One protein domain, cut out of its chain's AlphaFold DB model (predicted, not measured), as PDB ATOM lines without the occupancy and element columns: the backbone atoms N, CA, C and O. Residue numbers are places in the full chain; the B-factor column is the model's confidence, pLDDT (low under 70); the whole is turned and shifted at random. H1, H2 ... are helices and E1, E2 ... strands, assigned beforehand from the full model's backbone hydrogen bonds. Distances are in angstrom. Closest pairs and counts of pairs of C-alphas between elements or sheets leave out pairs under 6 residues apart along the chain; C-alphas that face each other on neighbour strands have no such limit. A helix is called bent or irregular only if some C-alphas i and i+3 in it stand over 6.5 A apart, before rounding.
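Overview. This is residues 21 to 86 of the 500 residues of the protein "TNKS2 protein" of Symbiodinium sp. CCMP2592 (UniProt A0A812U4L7). A small two-strand hairpin, E1 and E2, has helix H3 near E2; helix H2 packs on H3, and helix H1 lies off at the other side of the domain from H3. After E2 the chain folds back, and residues 71 to 72 pair with residues 63 to 64 of E2 as a short extra piece beside the hairpin. The 66 residues printed hold three named helices and two named strands, in the order H1, H2, E1, E2, H3, and the class is mixed, helices and strands. The sheet has the order E1 - E2 and is antiparallel. The whole is compact, with a radius of gyration of the C-alphas of 10.9 A, and rounded, with spans of 29 by 25 by 20 A.

Along the chain. Strand E1 is residues 53 to 58, 14.2 A from first to last C-alpha, and begins with C-alpha 53 at (-1.391, 34.818, 13.360). Strand E2 is residues 61 to 65, 11.1 A long. Helix H3, residues 74 to 84, is 15.6 A long and ends with C-alpha 84 at (-6.999, 43.327, 3.434); it is neither bent nor irregular, but only just: C-alphas 75 and 78 are 6.5 A apart. Helix H2 is residues 40 to 49, 14.2 A long. Helix H1, residues 21 to 30, is 14.2 A long and begins with C-alpha 21 at (8.233, 25.180, 19.585); it is irregular, with C-alphas 25 and 28 7.3 A apart.

Arrangement. E1 and E2 form a hairpin of antiparallel neighbours, their directions at 138 degrees. N 54 and O 64, 2.9 A apart, and N 64 and O 54, 2.7 A apart, are within hydrogen-bond range. The closest C-alphas of E2 and H3 are those of Asn 62 and Gln 74, 6.9 A apart. H2 and H3 touch, the closest C-alphas being those of Ala 42 and Leu 78 at 5.3 A; they run the same way at a shallow tilt of 34 degrees, only just short of steep. The closest C-alphas of H2 and E1 are those of Ala 46 and Leu 53, 7.7 A apart. The closest C-alphas of H1 and E1 are those of Trp 26 and Pro 55, 7.8 A apart. H1 is apart from E2, H2 and H3. In H2 every O i to N i+4 pair is within hydrogen-bond range; in H1 4 of 6 are, and in H3 5 of 7.

Size, cuts and confidence. The C-alphas of Gln 21 and Met 83 are the two farthest apart, at 30.3 A. The printed part has no cut. The links from H2 to E1 and from E1 to E2 are tight, those from H1 to H2 and from E2 to H3 are short, and no link is long. The mean pLDDT of the printed part is 75.3; it is under 70 at residues 32 to 33, 48, 59 to 60, 84 and 86.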
ATOM      1  N   GLN A  21       8.457  23.942  18.835       80.25
ATOM      2  CA  GLN A  21       8.233  25.180  19.585       80.25
ATOM      3  C   GLN A  21       6.939  25.894  19.168       80.25
ATOM      4  O   GLN A  21       6.172  26.369  20.008       80.25
ATOM      5  N   CYS A  22       6.655  25.958  17.867       76.62
ATOM      6  CA  CYS A  22       5.431  26.583  17.365       76.62
ATOM      7  C   CYS A  22       4.190  25.734  17.654       76.62
ATOM      8  O   CYS A  22       3.121  26.287  17.908       76.62
ATOM      9  N   TRP A  23       4.332  24.410  17.676       81.25
ATOM     10  CA  TRP A  23       3.270  23.482  18.038       81.25
ATOM     11  C   TRP A  23       2.830  23.667  19.493       81.25
ATOM     12  O   TRP A  23       1.649  23.884  19.767       81.25
ATOM     13  N   SER A  24       3.786  23.665  20.426       76.44
ATOM     14  CA  SER A  24       3.511  23.787  21.865       76.44
ATOM     15  C   SER A  24       2.916  25.140  22.271       76.44
ATOM     16  O   SER A  24       2.126  25.202  23.220       76.44
ATOM     17  N   THR A  25       3.261  26.208  21.546       72.50
ATOM     18  CA  THR A  25       2.827  27.584  21.839       72.50
ATOM     19  C   THR A  25       1.587  28.032  21.065       72.50
ATOM     20  O   THR A  25       0.924  28.972  21.495       72.50
ATOM     21  N   TRP A  26       1.264  27.400  19.933       74.81
ATOM     22  CA  TRP A  26       0.166  27.827  19.054       74.81
ATOM     23  C   TRP A  26      -0.512  26.682  18.319       74.81
ATOM     24  O   TRP A  26      -1.729  26.570  18.412       74.81
ATOM     25  N   GLY A  27       0.254  25.817  17.644       75.81
ATOM     26  CA  GLY A  27      -0.285  24.758  16.783       75.81
ATOM     27  C   GLY A  27      -1.347  23.896  17.471       75.81
ATOM     28  O   GLY A  27      -2.424  23.704  16.918       75.81
ATOM     29  N   LYS A  28      -1.117  23.501  18.732       75.88
ATOM     30  CA  LYS A  28      -2.072  22.702  19.522       75.88
ATOM     31  C   LYS A  28      -3.437  23.368  19.754       75.88
ATOM     32  O   LYS A  28      -4.401  22.677  20.056       75.88
ATOM     33  N   PHE A  29      -3.515  24.696  19.669       71.50
ATOM     34  CA  PHE A  29      -4.755  25.439  19.890       71.50
ATOM     35  C   PHE A  29      -5.539  25.673  18.598       71.50
ATOM     36  O   PHE A  29      -6.736  25.910  18.678       71.50
ATOM     37  N   VAL A  30      -4.885  25.616  17.435       74.69
ATOM     38  CA  VAL A  30      -5.485  25.966  16.135       74.69
ATOM     39  C   VAL A  30      -5.780  24.763  15.240       74.69
ATOM     40  O   VAL A  30      -6.369  24.932  14.179       74.69
ATOM     41  N   VAL A  31      -5.395  23.551  15.647       75.69
ATOM     42  CA  VAL A  31      -5.841  22.320  14.978       75.69
ATOM     43  C   VAL A  31      -7.340  22.089  15.149       75.69
ATOM     44  O   VAL A  31      -7.973  22.665  16.032       75.69
ATOM     45  N   ARG A  32      -7.903  21.226  14.301       69.94
ATOM     46  CA  ARG A  32      -9.317  20.839  14.326       69.94
ATOM     47  C   ARG A  32      -9.736  20.358  15.725       69.94
ATOM     48  O   ARG A  32      -9.093  19.461  16.268       69.94
ATOM     49  N   GLY A  33     -10.775  20.957  16.311       67.62
ATOM     50  CA  GLY A  33     -11.206  20.708  17.696       67.62
ATOM     51  C   GLY A  33     -10.394  21.428  18.785       67.62
ATOM     52  O   GLY A  33     -10.663  21.242  19.972       67.62
ATOM     53  N   GLY A  34      -9.401  22.240  18.413       70.50
ATOM     54  CA  GLY A  34      -8.634  23.096  19.317       70.50
ATOM     55  C   GLY A  34      -9.384  24.375  19.712       70.50
ATOM     56  O   GLY A  34     -10.374  24.760  19.098       70.50
ATOM     57  N   GLN A  35      -8.889  25.066  20.744       71.38
ATOM     58  CA  GLN A  35      -9.524  26.266  21.320       71.38
ATOM     59  C   GLN A  35      -9.798  27.393  20.302       71.38
ATOM     60  O   GLN A  35     -10.737  28.170  20.470       71.38
ATOM     61  N   TYR A  36      -8.963  27.499  19.272       73.62
ATOM     62  CA  TYR A  36      -8.988  28.530  18.240       73.62
ATOM     63  C   TYR A  36      -8.927  27.893  16.848       73.62
ATOM     64  O   TYR A  36      -8.192  28.390  16.002       73.62
ATOM     65  N   GLU A  37      -9.601  26.759  16.632       75.12
ATOM     66  CA  GLU A  37      -9.610  26.014  15.362       75.12
ATOM     67  C   GLU A  37      -9.515  26.933  14.129       75.12
ATOM     68  O   GLU A  37     -10.367  27.793  13.894       75.12
ATOM     69  N   LEU A  38      -8.437  26.782  13.359       74.19
ATOM     70  CA  LEU A  38      -8.162  27.610  12.194       74.19
ATOM     71  C   LEU A  38      -8.713  26.907  10.946       74.19
ATOM     72  O   LEU A  38      -8.281  25.786  10.665       74.19
ATOM     73  N   PRO A  39      -9.627  27.536  10.180       71.88
ATOM     74  CA  PRO A  39     -10.067  26.990   8.899       71.88
ATOM     75  C   PRO A  39      -8.867  26.728   7.980       71.88
ATOM     76  O   PRO A  39      -7.933  27.535   7.939       71.88
ATOM     77  N   ALA A  40      -8.887  25.617   7.240       72.44
ATOM     78  CA  ALA A  40      -7.769  25.214   6.383       72.44
ATOM     79  C   ALA A  40      -7.439  26.294   5.336       72.44
ATOM     80  O   ALA A  40      -6.274  26.593   5.080       72.44
ATOM     81  N   GLU A  41      -8.472  26.952   4.813       71.75
ATOM     82  CA  GLU A  41      -8.382  28.051   3.858       71.75
ATOM     83  C   GLU A  41      -7.717  29.292   4.472       71.75
ATOM     84  O   GLU A  41      -6.936  29.971   3.806       71.75
ATOM     85  N   ALA A  42      -7.978  29.577   5.755       75.06
ATOM     86  CA  ALA A  42      -7.365  30.695   6.471       75.06
ATOM     87  C   ALA A  42      -5.882  30.432   6.764       75.06
ATOM     88  O   ALA A  42      -5.064  31.346   6.651       75.06
ATOM     89  N   ALA A  43      -5.527  29.189   7.103       74.44
ATOM     90  CA  ALA A  43      -4.139  28.778   7.300       74.44
ATOM     91  C   ALA A  43      -3.331  28.913   6.003       74.44
ATOM     92  O   ALA A  43      -2.279  29.547   5.981       74.44
ATOM     93  N   ASP A  44      -3.860  28.375   4.908       73.19
ATOM     94  CA  ASP A  44      -3.235  28.418   3.588       73.19
ATOM     95  C   ASP A  44      -3.098  29.860   3.058       73.19
ATOM     96  O   ASP A  44      -2.044  30.260   2.557       73.19
ATOM     97  N   LEU A  45      -4.126  30.697   3.245       74.44
ATOM     98  CA  LEU A  45      -4.083  32.105   2.850       74.44
ATOM     99  C   LEU A  45      -3.090  32.925   3.685       74.44
ATOM    100  O   LEU A  45      -2.337  33.713   3.114       74.44
ATOM    101  N   ALA A  46      -3.040  32.717   5.004       74.38
ATOM    102  CA  ALA A  46      -2.049  33.357   5.870       74.38
ATOM    103  C   ALA A  46      -0.617  32.960   5.472       74.38
ATOM    104  O   ALA A  46       0.261  33.820   5.408       74.38
ATOM    105  N   ASN A  47      -0.401  31.691   5.107       72.19
ATOM    106  CA  ASN A  47       0.898  31.189   4.657       72.19
ATOM    107  C   ASN A  47       1.328  31.813   3.335       72.19
ATOM    108  O   ASN A  47       2.445  32.318   3.232       72.19
ATOM    109  N   ARG A  48       0.433  31.841   2.340       68.69
ATOM    110  CA  ARG A  48       0.694  32.502   1.053       68.69
ATOM    111  C   ARG A  48       0.954  33.996   1.208       68.69
ATOM    112  O   ARG A  48       1.801  34.543   0.511       68.69
ATOM    113  N   ALA A  49       0.239  34.652   2.118       70.94
ATOM    114  CA  ALA A  49       0.421  36.070   2.389       70.94
ATOM    115  C   ALA A  49       1.659  36.367   3.256       70.94
ATOM    116  O   ALA A  49       2.033  37.537   3.369       70.94
ATOM    117  N   GLY A  50       2.298  35.354   3.856       72.88
ATOM    118  CA  GLY A  50       3.406  35.518   4.801       72.88
ATOM    119  C   GLY A  50       2.986  36.237   6.086       72.88
ATOM    120  O   GLY A  50       3.704  37.119   6.554       72.88
ATOM    121  N   ILE A  51       1.791  35.935   6.602       74.56
ATOM    122  CA  ILE A  51       1.183  36.588   7.770       74.56
ATOM    123  C   ILE A  51       1.184  35.628   8.953       74.56
ATOM    124  O   ILE A  51       0.642  34.523   8.877       74.56
ATOM    125  N   LEU A  52       1.742  36.069  10.080       75.62
ATOM    126  CA  LEU A  52       1.779  35.280  11.301       75.62
ATOM    127  C   LEU A  52       0.590  35.616  12.199       75.62
ATOM    128  O   LEU A  52       0.518  36.688  12.803       75.62
ATOM    129  N   LEU A  53      -0.307  34.655  12.397       78.56
ATOM    130  CA  LEU A  53      -1.391  34.818  13.360       78.56
ATOM    131  C   LEU A  53      -0.891  34.597  14.795       78.56
ATOM    132  O   LEU A  53      -0.216  33.609  15.118       78.56
ATOM    133  N   ARG A  54      -1.220  35.544  15.677       78.81
ATOM    134  CA  ARG A  54      -0.914  35.486  17.113       78.81
ATOM    135  C   ARG A  54      -2.190  35.311  17.941       78.81
ATOM    136  O   ARG A  54      -3.248  35.761  17.514       78.81
ATOM    137  N   PRO A  55      -2.104  34.720  19.145       74.25
ATOM    138  CA  PRO A  55      -3.216  34.750  20.081       74.25
ATOM    139  C   PRO A  55      -3.479  36.187  20.528       74.25
ATOM    140  O   PRO A  55      -2.560  36.887  20.968       74.25
ATOM    141  N   SER A  56      -4.732  36.612  20.447       76.62
ATOM    142  CA  SER A  56      -5.178  37.874  21.028       76.62
ATOM    143  C   SER A  56      -5.628  37.666  22.476       76.62
ATOM    144  O   SER A  56      -6.194  36.637  22.838       76.62
ATOM    145  N   LYS A  57      -5.362  38.663  23.327       70.38
ATOM    146  CA  LYS A  57      -5.795  38.681  24.737       70.38
ATOM    147  C   LYS A  57      -7.191  39.297  24.921       70.38
ATOM    148  O   LYS A  57      -7.664  39.394  26.052       70.38
ATOM    149  N   ARG A  58      -7.833  39.766  23.843       72.06
ATOM    150  CA  ARG A  58      -9.151  40.412  23.906       72.06
ATOM    151  C   ARG A  58     -10.268  39.375  23.931       72.06
ATOM    152  O   ARG A  58     -10.277  38.427  23.153       72.06
ATOM    153  N   ARG A  59     -11.246  39.586  24.814       58.78
ATOM    154  CA  ARG A  59     -12.417  38.712  24.957       58.78
ATOM    155  C   ARG A  59     -13.170  38.650  23.615       58.78
ATOM    156  O   ARG A  59     -13.439  39.694  23.032       58.78
ATOM    157  N   ALA A  60     -13.462  37.436  23.140       67.75
ATOM    158  CA  ALA A  60     -14.122  37.104  21.865       67.75
ATOM    159  C   ALA A  60     -13.313  37.290  20.560       67.75
ATOM    160  O   ALA A  60     -13.749  36.792  19.525       67.75
ATOM    161  N   LYS A  61     -12.130  37.919  20.582       78.69
ATOM    162  CA  LYS A  61     -11.261  38.081  19.402       78.69
ATOM    163  C   LYS A  61      -9.979  37.297  19.620       78.69
ATOM    164  O   LYS A  61      -9.104  37.761  20.339       78.69
ATOM    165  N   ASN A  62      -9.901  36.106  19.040       77.94
ATOM    166  CA  ASN A  62      -8.890  35.103  19.375       77.94
ATOM    167  C   ASN A  62      -7.612  35.206  18.530       77.94
ATOM    168  O   ASN A  62      -6.550  34.763  18.972       77.94
ATOM    169  N   PHE A  63      -7.686  35.821  17.350       82.00
ATOM    170  CA  PHE A  63      -6.571  35.929  16.413       82.00
ATOM    171  C   PHE A  63      -6.102  37.368  16.311       82.00
ATOM    172  O   PHE A  63      -6.905  38.286  16.325       82.00
ATOM    173  N   ARG A  64      -4.802  37.578  16.179       83.00
ATOM    174  CA  ARG A  64      -4.205  38.875  15.883       83.00
ATOM    175  C   ARG A  64      -3.366  38.739  14.629       83.00
ATOM    176  O   ARG A  64      -2.444  37.923  14.612       83.00
ATOM    177  N   CYS A  65      -3.674  39.535  13.612       83.62
ATOM    178  CA  CYS A  65      -2.817  39.677  12.439       83.62
ATOM    179  C   CYS A  65      -1.547  40.436  12.844       83.62
ATOM    180  O   CYS A  65      -1.643  41.505  13.444       83.62
ATOM    181  N   ASP A  66      -0.358  39.901  12.571       80.19
ATOM    182  CA  ASP A  66       0.902  40.579  12.901       80.19
ATOM    183  C   ASP A  66       1.221  41.755  11.970       80.19
ATOM    184  O   ASP A  66       1.933  42.669  12.383       80.19
ATOM    185  N   ARG A  67       0.656  41.761  10.758       80.19
ATOM    186  CA  ARG A  67       0.850  42.824   9.768       80.19
ATOM    187  C   ARG A  67       0.089  44.102  10.117       80.19
ATOM    188  O   ARG A  67       0.680  45.174  10.087       80.19
ATOM    189  N   CYS A  68      -1.196  44.006  10.466       82.81
ATOM    190  CA  CYS A  68      -2.029  45.175  10.795       82.81
ATOM    191  C   CYS A  68      -2.366  45.304  12.291       82.81
ATOM    192  O   CYS A  68      -3.057  46.236  12.699       82.81
ATOM    193  N   ASN A  69      -1.899  44.367  13.127       83.44
ATOM    194  CA  ASN A  69      -2.115  44.333  14.579       83.44
ATOM    195  C   ASN A  69      -3.603  44.332  15.002       83.44
ATOM    196  O   ASN A  69      -3.932  44.694  16.136       83.44
ATOM    197  N   ARG A  70      -4.509  43.918  14.102       83.31
ATOM    198  CA  ARG A  70      -5.957  43.842  14.340       83.31
ATOM    199  C   ARG A  70      -6.310  42.531  15.040       83.31
ATOM    200  O   ARG A  70      -5.907  41.456  14.600       83.31
ATOM    201  N   ASP A  71      -7.073  42.642  16.128       84.62
ATOM    202  CA  ASP A  71      -7.656  41.501  16.835       84.62
ATOM    203  C   ASP A  71      -8.967  41.088  16.134       84.62
ATOM    204  O   ASP A  71      -9.863  41.913  15.919       84.62
ATOM    205  N   LEU A  72      -9.073  39.810  15.785       82.69
ATOM    206  CA  LEU A  72     -10.071  39.217  14.905       82.69
ATOM    207  C   LEU A  72     -10.729  38.015  15.585       82.69
ATOM    208  O   LEU A  72     -10.081  37.218  16.278       82.69
ATOM    209  N   THR A  73     -12.030  37.869  15.378       81.62
ATOM    210  CA  THR A  73     -12.735  36.613  15.653       81.62
ATOM    211  C   THR A  73     -12.354  35.545  14.619       81.62
ATOM    212  O   THR A  73     -11.736  35.836  13.595       81.62
ATOM    213  N   GLN A  74     -12.743  34.294  14.866       73.50
ATOM    214  CA  GLN A  74     -12.569  33.201  13.902       73.50
ATOM    215  C   GLN A  74     -13.275  33.479  12.563       73.50
ATOM    216  O   GLN A  74     -12.737  33.157  11.509       73.50
ATOM    217  N   TRP A  75     -14.440  34.133  12.604       71.06
ATOM    218  CA  TRP A  75     -15.247  34.469  11.426       71.06
ATOM    219  C   TRP A  75     -14.712  35.682  10.660       71.06
ATOM    220  O   TRP A  75     -14.765  35.722   9.434       71.06
ATOM    221  N   GLU A  76     -14.149  36.658  11.373       80.62
ATOM    222  CA  GLU A  76     -13.536  37.846  10.764       80.62
ATOM    223  C   GLU A  76     -12.217  37.509  10.057       80.62
ATOM    224  O   GLU A  76     -11.842  38.182   9.101       80.62
ATOM    225  N   LEU A  77     -11.514  36.469  10.514       80.38
ATOM    226  CA  LEU A  77     -10.161  36.148  10.075       80.38
ATOM    227  C   LEU A  77     -10.055  35.863   8.572       80.38
ATOM    228  O   LEU A  77      -9.171  36.409   7.916       80.38
ATOM    229  N   LEU A  78     -10.936  35.018   8.029       77.44
ATOM    230  CA  LEU A  78     -10.890  34.651   6.611       77.44
ATOM    231  C   LEU A  78     -11.159  35.874   5.727       77.44
ATOM    232  O   LEU A  78     -10.417  36.129   4.783       77.44
ATOM    233  N   ASN A  79     -12.183  36.658   6.076       77.44
ATOM    234  CA  ASN A  79     -12.545  37.862   5.336       77.44
ATOM    235  C   ASN A  79     -11.438  38.924   5.421       77.44
ATOM    236  O   ASN A  79     -11.084  39.529   4.419       77.44
ATOM    237  N   HIS A  80     -10.828  39.092   6.596       81.94
ATOM    238  CA  HIS A  80      -9.691  39.985   6.791       81.94
ATOM    239  C   HIS A  80      -8.484  39.577   5.932       81.94
ATOM    240  O   HIS A  80      -7.956  40.400   5.187       81.94
ATOM    241  N   LEU A  81      -8.076  38.302   5.967       78.75
ATOM    242  CA  LEU A  81      -6.972  37.803   5.138       78.75
ATOM    243  C   LEU A  81      -7.282  37.941   3.638       78.75
ATOM    244  O   LEU A  81      -6.390  38.250   2.848       78.75
ATOM    245  N   PHE A  82      -8.541  37.738   3.245       74.50
ATOM    246  CA  PHE A  82      -8.964  37.794   1.848       74.50
ATOM    247  C   PHE A  82      -9.135  39.212   1.311       74.50
ATOM    248  O   PHE A  82      -8.833  39.435   0.145       74.50
ATOM    249  N   MET A  83      -9.609  40.162   2.114       72.94
ATOM    250  CA  MET A  83      -9.896  41.527   1.662       72.94
ATOM    251  C   MET A  83      -8.719  42.471   1.904       72.94
ATOM    252  O   MET A  83      -8.370  43.245   1.020       72.94
ATOM    253  N   GLU A  84      -8.060  42.380   3.058       68.69
ATOM    254  CA  GLU A  84      -6.999  43.327   3.434       68.69
ATOM    255  C   GLU A  84      -5.603  42.864   3.000       68.69
ATOM    256  O   GLU A  84      -4.665  43.659   2.933       68.69
ATOM    257  N   HIS A  85      -5.438  41.574   2.693       70.69
ATOM    258  CA  HIS A  85      -4.128  40.986   2.395       70.69
ATOM    259  C   HIS A  85      -4.074  40.196   1.077       70.69
ATOM    260  O   HIS A  85      -3.066  39.552   0.779       70.69
ATOM    261  N   LYS A  86      -5.106  40.340   0.230       59.94
ATOM    262  CA  LYS A  86      -5.197  39.773  -1.130       59.94
ATOM    263  C   LYS A  86      -4.040  40.170  -2.051       59.94
ATOM    264  O   LYS A  86      -3.685  39.427  -2.963       59.94
TER     265      LYS A  86